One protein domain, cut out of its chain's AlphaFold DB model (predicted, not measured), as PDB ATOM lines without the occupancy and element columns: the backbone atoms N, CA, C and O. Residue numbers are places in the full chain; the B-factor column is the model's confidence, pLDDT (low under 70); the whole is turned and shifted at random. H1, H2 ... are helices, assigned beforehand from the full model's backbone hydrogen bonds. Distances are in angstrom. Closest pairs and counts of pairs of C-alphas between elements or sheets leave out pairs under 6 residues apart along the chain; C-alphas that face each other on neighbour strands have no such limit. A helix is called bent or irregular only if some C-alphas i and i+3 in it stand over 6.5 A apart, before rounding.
ATOM      1  N   ARG A   7      12.358  14.111  26.146       61.91
ATOM      2  CA  ARG A   7      11.889  12.950  25.364       61.91
ATOM      3  C   ARG A   7      13.025  12.183  24.687       61.91
ATOM      4  O   ARG A   7      13.005  10.960  24.718       61.91
ATOM      5  N   SER A   8      13.999  12.875  24.101       62.69
ATOM      6  CA  SER A   8      15.145  12.235  23.437       62.69
ATOM      7  C   SER A   8      16.077  11.552  24.438       62.69
ATOM      8  O   SER A   8      16.668  10.525  24.124       62.69
ATOM      9  N   LEU A   9      16.171  12.100  25.652       66.56
ATOM     10  CA  LEU A   9      16.919  11.497  26.755       66.56
ATOM     11  C   LEU A   9      16.222  10.265  27.339       66.56
ATOM     12  O   LEU A   9      16.908   9.353  27.771       66.56
ATOM     13  N   GLN A  10      14.887  10.197  27.323       69.69
ATOM     14  CA  GLN A  10      14.144   9.055  27.867       69.69
ATOM     15  C   GLN A  10      14.437   7.739  27.135       69.69
ATOM     16  O   GLN A  10      14.469   6.682  27.758       69.69
ATOM     17  N   SER A  11      14.605   7.794  25.814       69.88
ATOM     18  CA  SER A  11      14.904   6.620  24.989       69.88
ATOM     19  C   SER A  11      16.399   6.320  24.885       69.88
ATOM     20  O   SER A  11      16.766   5.399  24.165       69.88
ATOM     21  N   PHE A  12      17.247   7.107  25.553       78.44
ATOM     22  CA  PHE A  12      18.694   7.006  25.426       78.44
ATOM     23  C   PHE A  12      19.229   5.771  26.156       78.44
ATOM     24  O   PHE A  12      19.026   5.637  27.368       78.44
ATOM     25  N   CYS A  13      19.944   4.903  25.437       79.81
ATOM     26  CA  CYS A  13      20.550   3.683  25.972       79.81
ATOM     27  C   CYS A  13      22.058   3.589  25.676       79.81
ATOM     28  O   CYS A  13      22.640   4.437  25.004       79.81
ATOM     29  N   GLU A  14      22.716   2.541  26.181       78.94
ATOM     30  CA  GLU A  14      24.162   2.351  25.989       78.94
ATOM     31  C   GLU A  14      24.576   2.211  24.516       78.94
ATOM     32  O   GLU A  14      25.658   2.650  24.126       78.94
ATOM     33  N   GLU A  15      23.708   1.661  23.667       83.62
ATOM     34  CA  GLU A  15      23.978   1.522  22.232       83.62
ATOM     35  C   GLU A  15      24.051   2.873  21.510       83.62
ATOM     36  O   GLU A  15      24.676   2.988  20.451       83.62
ATOM     37  N   ASP A  16      23.434   3.911  22.077       83.94
ATOM     38  CA  ASP A  16      23.434   5.247  21.496       83.94
ATOM     39  C   ASP A  16      24.779   5.958  21.673       83.94
ATOM     40  O   ASP A  16      25.099   6.837  20.871       83.94
ATOM     41  N   PHE A  17      25.626   5.532  22.622       84.31
ATOM     42  CA  PHE A  17      26.990   6.059  22.748       84.31
ATOM     43  C   PHE A  17      27.806   5.808  21.485       84.31
ATOM     44  O   PHE A  17      28.345   6.753  20.917       84.31
ATOM     45  N   LYS A  18      27.793   4.574  20.964       85.62
ATOM     46  CA  LYS A  18      28.509   4.227  19.725       85.62
ATOM     47  C   LYS A  18      28.002   5.034  18.528       85.62
ATOM     48  O   LYS A  18      28.770   5.397  17.638       85.62
ATOM     49  N   LYS A  19      26.697   5.327  18.490       87.12
ATOM     50  CA  LYS A  19      26.088   6.145  17.429       87.12
ATOM     51  C   LYS A  19      26.531   7.603  17.530       87.12
ATOM     52  O   LYS A  19      26.821   8.204  16.497       87.12
ATOM     53  N   ILE A  20      26.597   8.158  18.744       85.44
ATOM     54  CA  ILE A  20      27.088   9.520  18.983       85.44
ATOM     55  C   ILE A  20      28.571   9.613  18.651       85.44
ATOM     56  O   ILE A  20      28.946  10.492  17.890       85.44
ATOM     57  N   GLU A  21      29.401   8.700  19.148       86.25
ATOM     58  CA  GLU A  21      30.842   8.686  18.873       86.25
ATOM     59  C   GLU A  21      31.099   8.649  17.362       86.25
ATOM     60  O   GLU A  21      31.778   9.521  16.816       86.25
ATOM     61  N   LYS A  22      30.417   7.749  16.642       85.75
ATOM     62  CA  LYS A  22      30.483   7.694  15.178       85.75
ATOM     63  C   LYS A  22      29.983   8.977  14.516       85.75
ATOM     64  O   LYS A  22      30.545   9.409  13.511       85.75
ATOM     65  N   PHE A  23      28.924   9.598  15.032       86.94
ATOM     66  CA  PHE A  23      28.429  10.877  14.520       86.94
ATOM     67  C   PHE A  23      29.466  11.996  14.688       86.94
ATOM     68  O   PHE A  23      29.702  12.736  13.730       86.94
ATOM     69  N   MET A  24      30.093  12.081  15.865       83.56
ATOM     70  CA  MET A  24      31.114  13.075  16.202       83.56
ATOM     71  C   MET A  24      32.351  12.928  15.313       83.56
ATOM     72  O   MET A  24      32.875  13.937  14.861       83.56
ATOM     73  N   GLN A  25      32.761  11.698  14.991       83.38
ATOM     74  CA  GLN A  25      33.923  11.424  14.131       83.38
ATOM     75  C   GLN A  25      33.637  11.603  12.632       83.38
ATOM     76  O   GLN A  25      34.537  11.879  11.853       83.38
ATOM     77  N   THR A  26      32.387  11.432  12.183       83.38
ATOM     78  CA  THR A  26      32.092  11.382  10.736       83.38
ATOM     79  C   THR A  26      31.284  12.570  10.236       83.38
ATOM     80  O   THR A  26      31.690  13.280   9.317       83.38
ATOM     81  N   LYS A  27      30.092  12.780  10.796       84.88
ATOM     82  CA  LYS A  27      29.135  13.762  10.283       84.88
ATOM     83  C   LYS A  27      29.415  15.146  10.832       84.88
ATOM     84  O   LYS A  27      29.333  16.106  10.070       84.88
ATOM     85  N   LEU A  28      29.734  15.251  12.121       81.50
ATOM     86  CA  LEU A  28      29.955  16.545  12.749       81.50
ATOM     87  C   LEU A  28      31.174  17.252  12.155       81.50
ATOM     88  O   LEU A  28      31.053  18.417  11.796       81.50
ATOM     89  N   ILE A  29      32.276  16.527  11.938       79.12
ATOM     90  CA  ILE A  29      33.473  17.044  11.260       79.12
ATOM     91  C   ILE A  29      33.109  17.657   9.903       79.12
ATOM     92  O   ILE A  29      33.358  18.833   9.669       79.12
ATOM     93  N   ARG A  30      32.392  16.919   9.047       80.88
ATOM     94  CA  ARG A  30      31.972  17.418   7.722       80.88
ATOM     95  C   ARG A  30      31.066  18.648   7.790       80.88
ATOM     96  O   ARG A  30      31.088  19.482   6.886       80.88
ATOM     97  N   ILE A  31      30.209  18.733   8.808       82.81
ATOM     98  CA  ILE A  31      29.337  19.895   9.023       82.81
ATOM     99  C   ILE A  31      30.175  21.099   9.450       82.81
ATOM    100  O   ILE A  31      29.954  22.201   8.943       82.81
ATOM    101  N   LEU A  32      31.116  20.885  10.368       80.31
ATOM    102  CA  LEU A  32      32.002  21.923  10.866       80.31
ATOM    103  C   LEU A  32      32.930  22.415   9.767       80.31
ATOM    104  O   LEU A  32      32.945  23.614   9.544       80.31
ATOM    105  N   ASP A  33      33.568  21.544   8.988       79.25
ATOM    106  CA  ASP A  33      34.412  21.944   7.854       79.25
ATOM    107  C   ASP A  33      33.669  22.859   6.877       79.25
ATOM    108  O   ASP A  33      34.171  23.916   6.493       79.25
ATOM    109  N   LYS A  34      32.423  22.512   6.528       81.62
ATOM    110  CA  LYS A  34      31.591  23.333   5.637       81.62
ATOM    111  C   LYS A  34      31.197  24.673   6.250       81.62
ATOM    112  O   LYS A  34      31.241  25.688   5.561       81.62
ATOM    113  N   LYS A  35      30.792  24.698   7.523       78.50
ATOM    114  CA  LYS A  35      30.420  25.943   8.221       78.50
ATOM    115  C   LYS A  35      31.623  26.851   8.456       78.50
ATOM    116  O   LYS A  35      31.512  28.070   8.359       78.50
ATOM    117  N   CYS A  36      32.758  26.244   8.764       78.50
ATOM    118  CA  CYS A  36      33.989  26.918   9.115       78.50
ATOM    119  C   CYS A  36      34.770  27.375   7.884       78.50
ATOM    120  O   CYS A  36      35.619  28.242   8.044       78.50
ATOM    121  N   LEU A  37      34.495  26.868   6.675       77.88
ATOM    122  CA  LEU A  37      35.283  27.116   5.457       77.88
ATOM    123  C   LEU A  37      35.687  28.591   5.259       77.88
ATOM    124  O   LEU A  37      36.840  28.877   4.949       77.88
ATOM    125  N   HIS A  38      34.765  29.522   5.526       82.81
ATOM    126  CA  HIS A  38      34.951  30.968   5.343       82.81
ATOM    127  C   HIS A  38      35.177  31.756   6.647       82.81
ATOM    128  O   HIS A  38      35.115  32.983   6.657       82.81
ATOM    129  N   MET A  39      35.397  31.073   7.770       87.88
ATOM    130  CA  MET A  39      35.618  31.706   9.071       87.88
ATOM    131  C   MET A  39      37.109  31.963   9.326       87.88
ATOM    132  O   MET A  39      37.969  31.183   8.914       87.88
ATOM    133  N   SER A  40      37.415  33.036  10.062       86.44
ATOM    134  CA  SER A  40      38.761  33.277  10.595       86.44
ATOM    135  C   SER A  40      39.152  32.200  11.614       86.44
ATOM    136  O   SER A  40      38.274  31.604  12.243       86.44
ATOM    137  N   ALA A  41      40.456  31.972  11.804       82.69
ATOM    138  CA  ALA A  41      40.985  30.947  12.713       82.69
ATOM    139  C   ALA A  41      40.361  31.025  14.122       82.69
ATOM    140  O   ALA A  41      39.823  30.035  14.610       82.69
ATOM    141  N   ASP A  42      40.279  32.225  14.706       83.12
ATOM    142  CA  ASP A  42      39.684  32.432  16.037       83.12
ATOM    143  C   ASP A  42      38.199  32.053  16.112       83.12
ATOM    144  O   ASP A  42      37.704  31.577  17.134       83.12
ATOM    145  N   LYS A  43      37.449  32.280  15.028       84.38
ATOM    146  CA  LYS A  43      36.026  31.928  14.971       84.38
ATOM    147  C   LYS A  43      35.832  30.428  14.766       84.38
ATOM    148  O   LYS A  43      34.903  29.876  15.348       84.38
ATOM    149  N   LYS A  44      36.707  29.784  13.985       81.81
ATOM    150  CA  LYS A  44      36.731  28.322  13.825       81.81
ATOM    151  C   LYS A  44      36.976  27.641  15.169       81.81
ATOM    152  O   LYS A  44      36.205  26.762  15.536       81.81
ATOM    153  N   GLN A  45      37.974  28.116  15.913       79.94
ATOM    154  CA  GLN A  45      38.312  27.636  17.253       79.94
ATOM    155  C   GLN A  45      37.095  27.716  18.187       79.94
ATOM    156  O   GLN A  45      36.654  26.703  18.719       79.94
ATOM    157  N   LYS A  46      36.459  28.891  18.295       83.19
ATOM    158  CA  LYS A  46      35.257  29.076  19.129       83.19
ATOM    159  C   LYS A  46      34.080  28.191  18.726       83.19
ATOM    160  O   LYS A  46      33.262  27.848  19.574       83.19
ATOM    161  N   GLU A  47      33.937  27.873  17.443       83.19
ATOM    162  CA  GLU A  47      32.878  26.977  16.984       83.19
ATOM    163  C   GLU A  47      33.194  25.522  17.348       83.19
ATOM    164  O   GLU A  47      32.321  24.835  17.868       83.19
ATOM    165  N   LEU A  48      34.440  25.079  17.167       78.19
ATOM    166  CA  LEU A  48      34.936  23.763  17.587       78.19
ATOM    167  C   LEU A  48      34.765  23.529  19.094       78.19
ATOM    168  O   LEU A  48      34.244  22.490  19.509       78.19
ATOM    169  N   GLU A  49      35.118  24.526  19.904       79.19
ATOM    170  CA  GLU A  49      35.023  24.465  21.364       79.19
ATOM    171  C   GLU A  49      33.593  24.224  21.862       79.19
ATOM    172  O   GLU A  49      33.407  23.572  22.887       79.19
ATOM    173  N   LYS A  50      32.564  24.675  21.132       80.62
ATOM    174  CA  LYS A  50      31.160  24.418  21.502       80.62
ATOM    175  C   LYS A  50      30.798  22.937  21.471       80.62
ATOM    176  O   LYS A  50      29.878  22.532  22.178       80.62
ATOM    177  N   TYR A  51      31.468  22.155  20.628       77.94
ATOM    178  CA  TYR A  51      31.122  20.758  20.389       77.94
ATOM    179  C   TYR A  51      32.097  19.782  21.043       77.94
ATOM    180  O   TYR A  51      31.659  18.760  21.567       77.94
ATOM    181  N   TYR A  52      33.393  20.096  21.035       75.31
ATOM    182  CA  TYR A  52      34.436  19.224  21.584       75.31
ATOM    183  C   TYR A  52      35.017  19.739  22.910       75.31
ATOM    184  O   TYR A  52      35.639  18.975  23.644       75.31
ATOM    185  N   GLY A  53      34.760  20.998  23.278       73.06
ATOM    186  CA  GLY A  53      35.336  21.644  24.458       73.06
ATOM    187  C   GLY A  53      36.667  22.344  24.173       73.06
ATOM    188  O   GLY A  53      37.248  22.210  23.100       73.06
ATOM    189  N   SER A  54      37.165  23.087  25.162       70.44
ATOM    190  CA  SER A  54      38.359  23.947  25.064       70.44
ATOM    191  C   SER A  54      39.692  23.209  24.902       70.44
ATOM    192  O   SER A  54      40.727  23.846  24.750       70.44
ATOM    193  N   LEU A  55      39.691  21.878  24.987       59.38
ATOM    194  CA  LEU A  55      40.905  21.060  24.909       59.38
ATOM    195  C   LEU A  55      41.286  20.690  23.471       59.38
ATOM    196  O   LEU A  55      42.419  20.281  23.235       59.38
ATOM    197  N   PHE A  56      40.370  20.837  22.511       60.47
ATOM    198  CA  PHE A  56      40.604  20.434  21.129       60.47
ATOM    199  C   PHE A  56      40.941  21.654  20.272       60.47
ATOM    200  O   PHE A  56      40.070  22.421  19.870       60.47
ATOM    201  N   SER A  57      42.232  21.828  19.992       59.59
ATOM    202  CA  SER A  57      42.749  22.791  19.009       59.59
ATOM    203  C   SER A  57      42.611  22.303  17.564       59.59
ATOM    204  O   SER A  57      42.729  23.091  16.629       59.59
ATOM    205  N   ILE A  58      42.352  21.008  17.377       66.50
ATOM    206  CA  ILE A  58      42.232  20.335  16.083       66.50
ATOM    207  C   ILE A  58      41.033  19.380  16.151       66.50
ATOM    208  O   ILE A  58      40.683  18.893  17.228       66.50
ATOM    209  N   LEU A  59      40.390  19.129  15.006       68.19
ATOM    210  CA  LEU A  59      39.328  18.129  14.881       68.19
ATOM    211  C   LEU A  59      39.870  16.747  15.291       68.19
ATOM    212  O   LEU A  59      40.846  16.292  14.695       68.19
ATOM    213  N   PRO A  60      39.272  16.080  16.288       67.56
ATOM    214  CA  PRO A  60      39.774  14.795  16.751       67.56
ATOM    215  C   PRO A  60      39.481  13.689  15.729       67.56
ATOM    216  O   PRO A  60      38.335  13.523  15.306       67.56
ATOM    217  N   GLU A  61      40.509  12.918  15.367       68.31
ATOM    218  CA  GLU A  61      40.370  11.714  14.530       68.31
ATOM    219  C   GLU A  61      39.638  10.595  15.283       68.31
ATOM    220  O   GLU A  61      38.777   9.913  14.727       68.31
ATOM    221  N   GLU A  62      39.913  10.479  16.583       72.06
ATOM    222  CA  GLU A  62      39.239   9.566  17.497       72.06
ATOM    223  C   GLU A  62      38.487  10.354  18.571       72.06
ATOM    224  O   GLU A  62      39.028  11.231  19.244       72.06
ATOM    225  N   TYR A  63      37.209  10.029  18.737       76.81
ATOM    226  CA  TYR A  63      36.361  10.591  19.784       76.81
ATOM    227  C   TYR A  63      35.682   9.462  20.548       76.81
ATOM    228  O   TYR A  63      34.878   8.729  19.967       76.81
ATOM    229  N   GLU A  64      35.975   9.359  21.841       77.62
ATOM    230  CA  GLU A  64      35.329   8.425  22.757       77.62
ATOM    231  C   GLU A  64      34.687   9.184  23.919       77.62
ATOM    232  O   GLU A  64      35.276  10.090  24.514       77.62
ATOM    233  N   ILE A  65      33.467   8.787  24.275       76.88
ATOM    234  CA  ILE A  65      32.806   9.285  25.475       76.88
ATOM    235  C   ILE A  65      33.360   8.494  26.654       76.88
ATOM    236  O   ILE A  65      33.060   7.311  26.826       76.88
ATOM    237  N   LEU A  66      34.149   9.158  27.494       75.31
ATOM    238  CA  LEU A  66      34.799   8.522  28.637       75.31
ATOM    239  C   LEU A  66      33.782   8.052  29.689       75.31
ATOM    240  O   LEU A  66      32.699   8.622  29.848       75.31
ATOM    241  N   GLY A  67      34.155   7.034  30.470       60.03
ATOM    242  CA  GLY A  67      33.257   6.356  31.416       60.03
ATOM    243  C   GLY A  67      32.532   7.279  32.408       60.03
ATOM    244  O   GLY A  67      31.345   7.083  32.673       60.03
ATOM    245  N   GLY A  68      33.199   8.331  32.902       66.19
ATOM    246  CA  GLY A  68      32.568   9.336  33.765       66.19
ATOM    247  C   GLY A  68      31.424  10.083  33.069       66.19
ATOM    248  O   GLY A  68      30.342  10.224  33.633       66.19
ATOM    249  N   GLN A  69      31.623  10.472  31.808       68.75
ATOM    250  CA  GLN A  69      30.608  11.133  30.986       68.75
ATOM    251  C   GLN A  69      29.477  10.169  30.607       68.75
ATOM    252  O   GLN A  69      28.306  10.547  30.675       68.75
ATOM    253  N   ARG A  70      29.801   8.903  30.289       73.94
ATOM    254  CA  ARG A  70      28.794   7.856  30.035       73.94
ATOM    255  C   ARG A  70      27.858   7.692  31.231       73.94
ATOM    256  O   ARG A  70      26.639   7.709  31.064       73.94
ATOM    257  N   ARG A  71      28.414   7.611  32.446       71.00
ATOM    258  CA  ARG A  71      27.631   7.501  33.686       71.00
ATOM    259  C   ARG A  71      26.703   8.698  33.874       71.00
ATOM    260  O   ARG A  71      25.518   8.498  34.125       71.00
ATOM    261  N   THR A  72      27.206   9.919  33.686       73.75
ATOM    262  CA  THR A  72      26.400  11.142  33.805       73.75
ATOM    263  C   THR A  72      25.238  11.173  32.811       73.75
ATOM    264  O   THR A  72      24.120  11.514  33.192       73.75
ATOM    265  N   ILE A  73      25.465  10.789  31.552       75.62
ATOM    266  CA  ILE A  73      24.422  10.793  30.515       75.62
ATOM    267  C   ILE A  73      23.355   9.727  30.802       75.62
ATOM    268  O   ILE A  73      22.161  10.011  30.703       75.62
ATOM    269  N   LEU A  74      23.755   8.521  31.220       74.69
ATOM    270  CA  LEU A  74      22.813   7.464  31.607       74.69
ATOM    271  C   LEU A  74      21.994   7.845  32.843       74.69
ATOM    272  O   LEU A  74      20.799   7.563  32.917       74.69
ATOM    273  N   GLU A  75      22.616   8.495  33.821       72.88
ATOM    274  CA  GLU A  75      21.932   8.955  35.025       72.88
ATOM    275  C   GLU A  75      20.949  10.091  34.709       72.88
ATOM    276  O   GLU A  75      19.803  10.054  35.156       72.88
ATOM    277  N   ALA A  76      21.327  11.023  33.830       72.94
ATOM    278  CA  ALA A  76      20.424  12.042  33.299       72.94
ATOM    279  C   ALA A  76      19.247  11.434  32.512       72.94
ATOM    280  O   ALA A  76      18.112  11.882  32.678       72.94
ATOM    281  N   SER A  77      19.488  10.392  31.708       75.44
ATOM    282  CA  SER A  77      18.447   9.624  31.004       75.44
ATOM    283  C   SER A  77      17.459   8.981  31.986       75.44
ATOM    284  O   SER A  77      16.245   9.164  31.862       75.44
ATOM    285  N   LYS A  78      17.957   8.331  33.048       75.06
ATOM    286  CA  LYS A  78      17.117   7.761  34.116       75.06
ATOM    287  C   LYS A  78      16.289   8.829  34.827       75.06
ATOM    288  O   LYS A  78      15.093   8.639  35.034       75.06
ATOM    289  N   VAL A  79      16.897   9.965  35.169       73.25
ATOM    290  CA  VAL A  79      16.192  11.095  35.793       73.25
ATOM    291  C   VAL A  79      15.112  11.642  34.857       73.25
ATOM    292  O   VAL A  79      13.979  11.840  35.291       73.25
ATOM    293  N   ALA A  80      15.407  11.818  33.567       68.12
ATOM    294  CA  ALA A  80      14.432  12.239  32.562       68.12
ATOM    295  C   ALA A  80      13.263  11.242  32.438       68.12
ATOM    296  O   ALA A  80      12.097  11.647  32.428       68.12
ATOM    297  N   GLY A  81      13.558   9.940  32.419       65.56
ATOM    298  CA  GLY A  81      12.556   8.876  32.420       65.56
ATOM    299  C   GLY A  81      11.683   8.880  33.676       65.56
ATOM    300  O   GLY A  81      10.459   8.764  33.572       65.56
ATOM    301  N   ASN A  82      12.273   9.092  34.852       66.69
ATOM    302  CA  ASN A  82      11.545   9.190  36.118       66.69
ATOM    303  C   ASN A  82      10.645  10.427  36.158       66.69
ATOM    304  O   ASN A  82       9.470  10.301  36.489       66.69
ATOM    305  N   LEU A  83      11.139  11.590  35.727       64.56
ATOM    306  CA  LEU A  83      10.348  12.823  35.641       64.56
ATOM    307  C   LEU A  83       9.131  12.659  34.721       64.56
ATOM    308  O   LEU A  83       8.030  13.103  35.055       64.56
ATOM    309  N   LEU A  84       9.291  11.977  33.584       61.56
ATOM    310  CA  LEU A  84       8.183  11.683  32.671       61.56
ATOM    311  C   LEU A  84       7.227  10.626  33.237       61.56
ATOM    312  O   LEU A  84       6.010  10.748  33.086       61.56
ATOM    313  N   THR A  85       7.747   9.612  33.928       60.59
ATOM    314  CA  THR A  85       6.935   8.565  34.564       60.59
ATOM    315  C   THR A  85       6.130   9.119  35.736       60.59
ATOM    316  O   THR A  85       4.955   8.794  35.874       60.59
ATOM    317  N   GLU A  86       6.700  10.004  36.551       58.47
ATOM    318  CA  GLU A  86       5.998  10.709  37.625       58.47
ATOM    319  C   GLU A  86       4.968  11.704  37.085       58.47
ATOM    320  O   GLU A  86       3.853  11.777  37.609       58.47
ATOM    321  N   ALA A  87       5.281  12.413  35.997       56.06
ATOM    322  CA  ALA A  87       4.311  13.249  35.293       56.06
ATOM    323  C   ALA A  87       3.129  12.420  34.751       56.06
ATOM    324  O   ALA A  87       1.976  12.850  34.832       56.06
ATOM    325  N   ASN A  88       3.391  11.206  34.261       53.78
ATOM    326  CA  ASN A  88       2.360  10.289  33.777       53.78
ATOM    327  C   ASN A  88       1.577   9.619  34.920       53.78
ATOM    328  O   ASN A  88       0.354   9.532  34.835       53.78
ATOM    329  N   LYS A  89       2.220   9.235  36.030       52.56
ATOM    330  CA  LYS A  89       1.542   8.725  37.238       52.56
ATOM    331  C   LYS A  89       0.592   9.769  37.831       52.56
ATOM    332  O   LYS A  89      -0.538   9.430  38.174       52.56
ATOM    333  N   LYS A  90       0.992  11.047  37.859       48.47
ATOM    334  CA  LYS A  90       0.116  12.160  38.265       48.47
ATOM    335  C   LYS A  90      -1.087  12.327  37.327       48.47
ATOM    336  O   LYS A  90      -2.185  12.587  37.808       48.47
ATOM    337  N   LYS A  91      -0.941  12.094  36.015       48.19
ATOM    338  CA  LYS A  91      -2.084  12.069  35.075       48.19
ATOM    339  C   LYS A  91      -3.041  10.899  35.335       48.19
ATOM    340  O   LYS A  91      -4.254  11.103  35.332       48.19
ATOM    341  N   THR A  92      -2.530   9.698  35.605       43.00
ATOM    342  CA  THR A  92      -3.368   8.508  35.849       43.00
ATOM    343  C   THR A  92      -4.102   8.572  37.194       43.00
ATOM    344  O   THR A  92      -5.244   8.127  37.293       43.00
ATOM    345  N   GLN A  93      -3.500   9.181  38.220       41.66
ATOM    346  CA  GLN A  93      -4.140   9.371  39.525       41.66
ATOM    347  C   GLN A  93      -5.246  10.441  39.474       41.66
ATOM    348  O   GLN A  93      -6.307  10.262  40.066       41.66
ATOM    349  N   VAL A  94      -5.068  11.508  38.685       43.53
ATOM    350  CA  VAL A  94      -6.138  12.488  38.422       43.53
ATOM    351  C   VAL A  94      -7.289  11.846  37.636       43.53
ATOM    352  O   VAL A  94      -8.450  12.089  37.952       43.53
ATOM    353  N   ALA A  95      -7.002  10.958  36.677       42.94
ATOM    354  CA  ALA A  95      -8.038  10.230  35.940       42.94
ATOM    355  C   ALA A  95      -8.840   9.245  36.818       42.94
ATOM    356  O   ALA A  95     -10.043   9.078  36.603       42.94
ATOM    357  N   SER A  96      -8.221   8.610  37.823       41.22
ATOM    358  CA  SER A  96      -8.934   7.709  38.745       41.22
ATOM    359  C   SER A  96      -9.767   8.462  39.789       41.22
ATOM    360  O   SER A  96     -10.855   8.001  40.140       41.22
ATOM    361  N   ILE A  97      -9.321   9.648  40.221       45.03
ATOM    362  CA  ILE A  97     -10.098  10.546  41.088       45.03
ATOM    363  C   ILE A  97     -11.307  11.111  40.323       45.03
ATOM    364  O   ILE A  97     -12.426  11.058  40.830       45.03
ATOM    365  N   PHE A  98     -11.140  11.527  39.060       39.88
ATOM    366  CA  PHE A  98     -12.264  11.987  38.229       39.88
ATOM    367  C   PHE A  98     -13.282  10.878  37.910       39.88
ATOM    368  O   PHE A  98     -14.479  11.156  37.869       39.88
ATOM    369  N   ARG A  99     -12.862   9.611  37.762       40.19
ATOM    370  CA  ARG A  99     -13.804   8.485  37.588       40.19
ATOM    371  C   ARG A  99     -14.617   8.155  38.842       40.19
ATOM    372  O   ARG A  99     -15.713   7.625  38.701       40.19
ATOM    373  N   LYS A 100     -14.132   8.473  40.049       39.44
ATOM    374  CA  LYS A 100     -14.912   8.292  41.288       39.44
ATOM    375  C   LYS A 100     -15.900   9.431  41.552       39.44
ATOM    376  O   LYS A 100     -16.924   9.182  42.177       39.44
ATOM    377  N   CYS A 101     -15.646  10.636  41.040       39.12
ATOM    378  CA  CYS A 101     -16.576  11.769  41.154       39.12
ATOM    379  C   CYS A 101     -17.641  11.822  40.040       39.12
ATOM    380  O   CYS A 101     -18.618  12.546  40.184       39.12
ATOM    381  N   PHE A 102     -17.481  11.048  38.960       39.75
ATOM    382  CA  PHE A 102     -18.423  10.965  37.832       39.75
ATOM    383  C   PHE A 102     -18.884   9.528  37.552       39.75
ATOM    384  O   PHE A 102     -19.069   9.141  36.401       39.75
ATOM    385  N   ALA A 103     -19.066   8.708  38.588       29.59
ATOM    386  CA  ALA A 103     -19.867   7.501  38.428       29.59
ATOM    387  C   ALA A 103     -21.343   7.934  38.379       29.59
ATOM    388  O   ALA A 103     -21.849   8.410  39.399       29.59
TER     389      ALA A 103
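AT A GLANCE: This is residues 7 to 103 of the 293 residues of the protein "uncharacterized protein LOC117644859" of Thrips palmi (UniProt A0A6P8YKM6). A wide, open V is formed by one long helix, H4, as one limb and the bent helix H2 with H3 as the other; H3 folds back on the second arm of H2, H2b, in a helical hairpin. Little H1 packs on H4, and residues 86 to 103 stick out as a free arm, of which 86 to 101 belong to H4. The printed part has 97 residues with four named helices, H1, H2, H3 and H4 along the chain, no named strand, and is all helix. It is extended, with a radius of gyration of the C-alphas of 20.9 A and spans of 69 by 29 by 20 A.

IN THESE COORDINATES: H4, residues 67 to 101, is 51.1 A long, from C-alpha 67 at (33.257, 6.356, 31.416) to C-alpha 101 at (-16.576, 11.769, 41.154). H1 is residues 7 to 10, 5.1 A, with C-alpha 7 at (11.889, 12.950, 25.364). H2, residues 14 to 36, was assigned as one helix by its hydrogen bonds but is bent, with C-alphas 25 and 28 6.6 A apart; its arms are H2a, residues 14 to 25, 17.8 A, and H2b, residues 28 to 36, 11.7 A. H3 is residues 41 to 52, 16.1 A.

HOW THE PARTS SIT: H4 touches H1 with residues 76 to 81 alone, the closest C-alphas being those of Gln 10 and Gly 81, 4.8 A. H2a is close to H4 but not clearly touching, the closest C-alphas, of Glu 14 and Leu 74, being 7.7 A apart; they run opposite ways at a steep tilt of 53 degrees. H2a and H2b stand at a shallow tilt of 34 degrees, only just short of steep. H2b and H3 form a hairpin and touch, with H3 using residues 43 to 48 alone; the closest C-alphas are those of Cys 36 and Lys 44, 5.6 A, at a shallow tilt of 25 degrees, opposite ways. H3 and H4 are apart. Every O i to N i+4 pair is within hydrogen-bond range in H2b and H4, against 6 of 8 in H2a and in H3; H1 is too short for such a pair.

THE WHOLE: The C-alphas of Ala 41 and Ala 103, the two farthest apart, are 70.1 A apart. The printed part has no cut. The link from H3 to H4, residues 53 to 66, is long; the other two are tight. The mean pLDDT of the printed part is 70.1, and residues 7 to 11, 55 to 61, 67 to 69 and 80 to 103 are under 70.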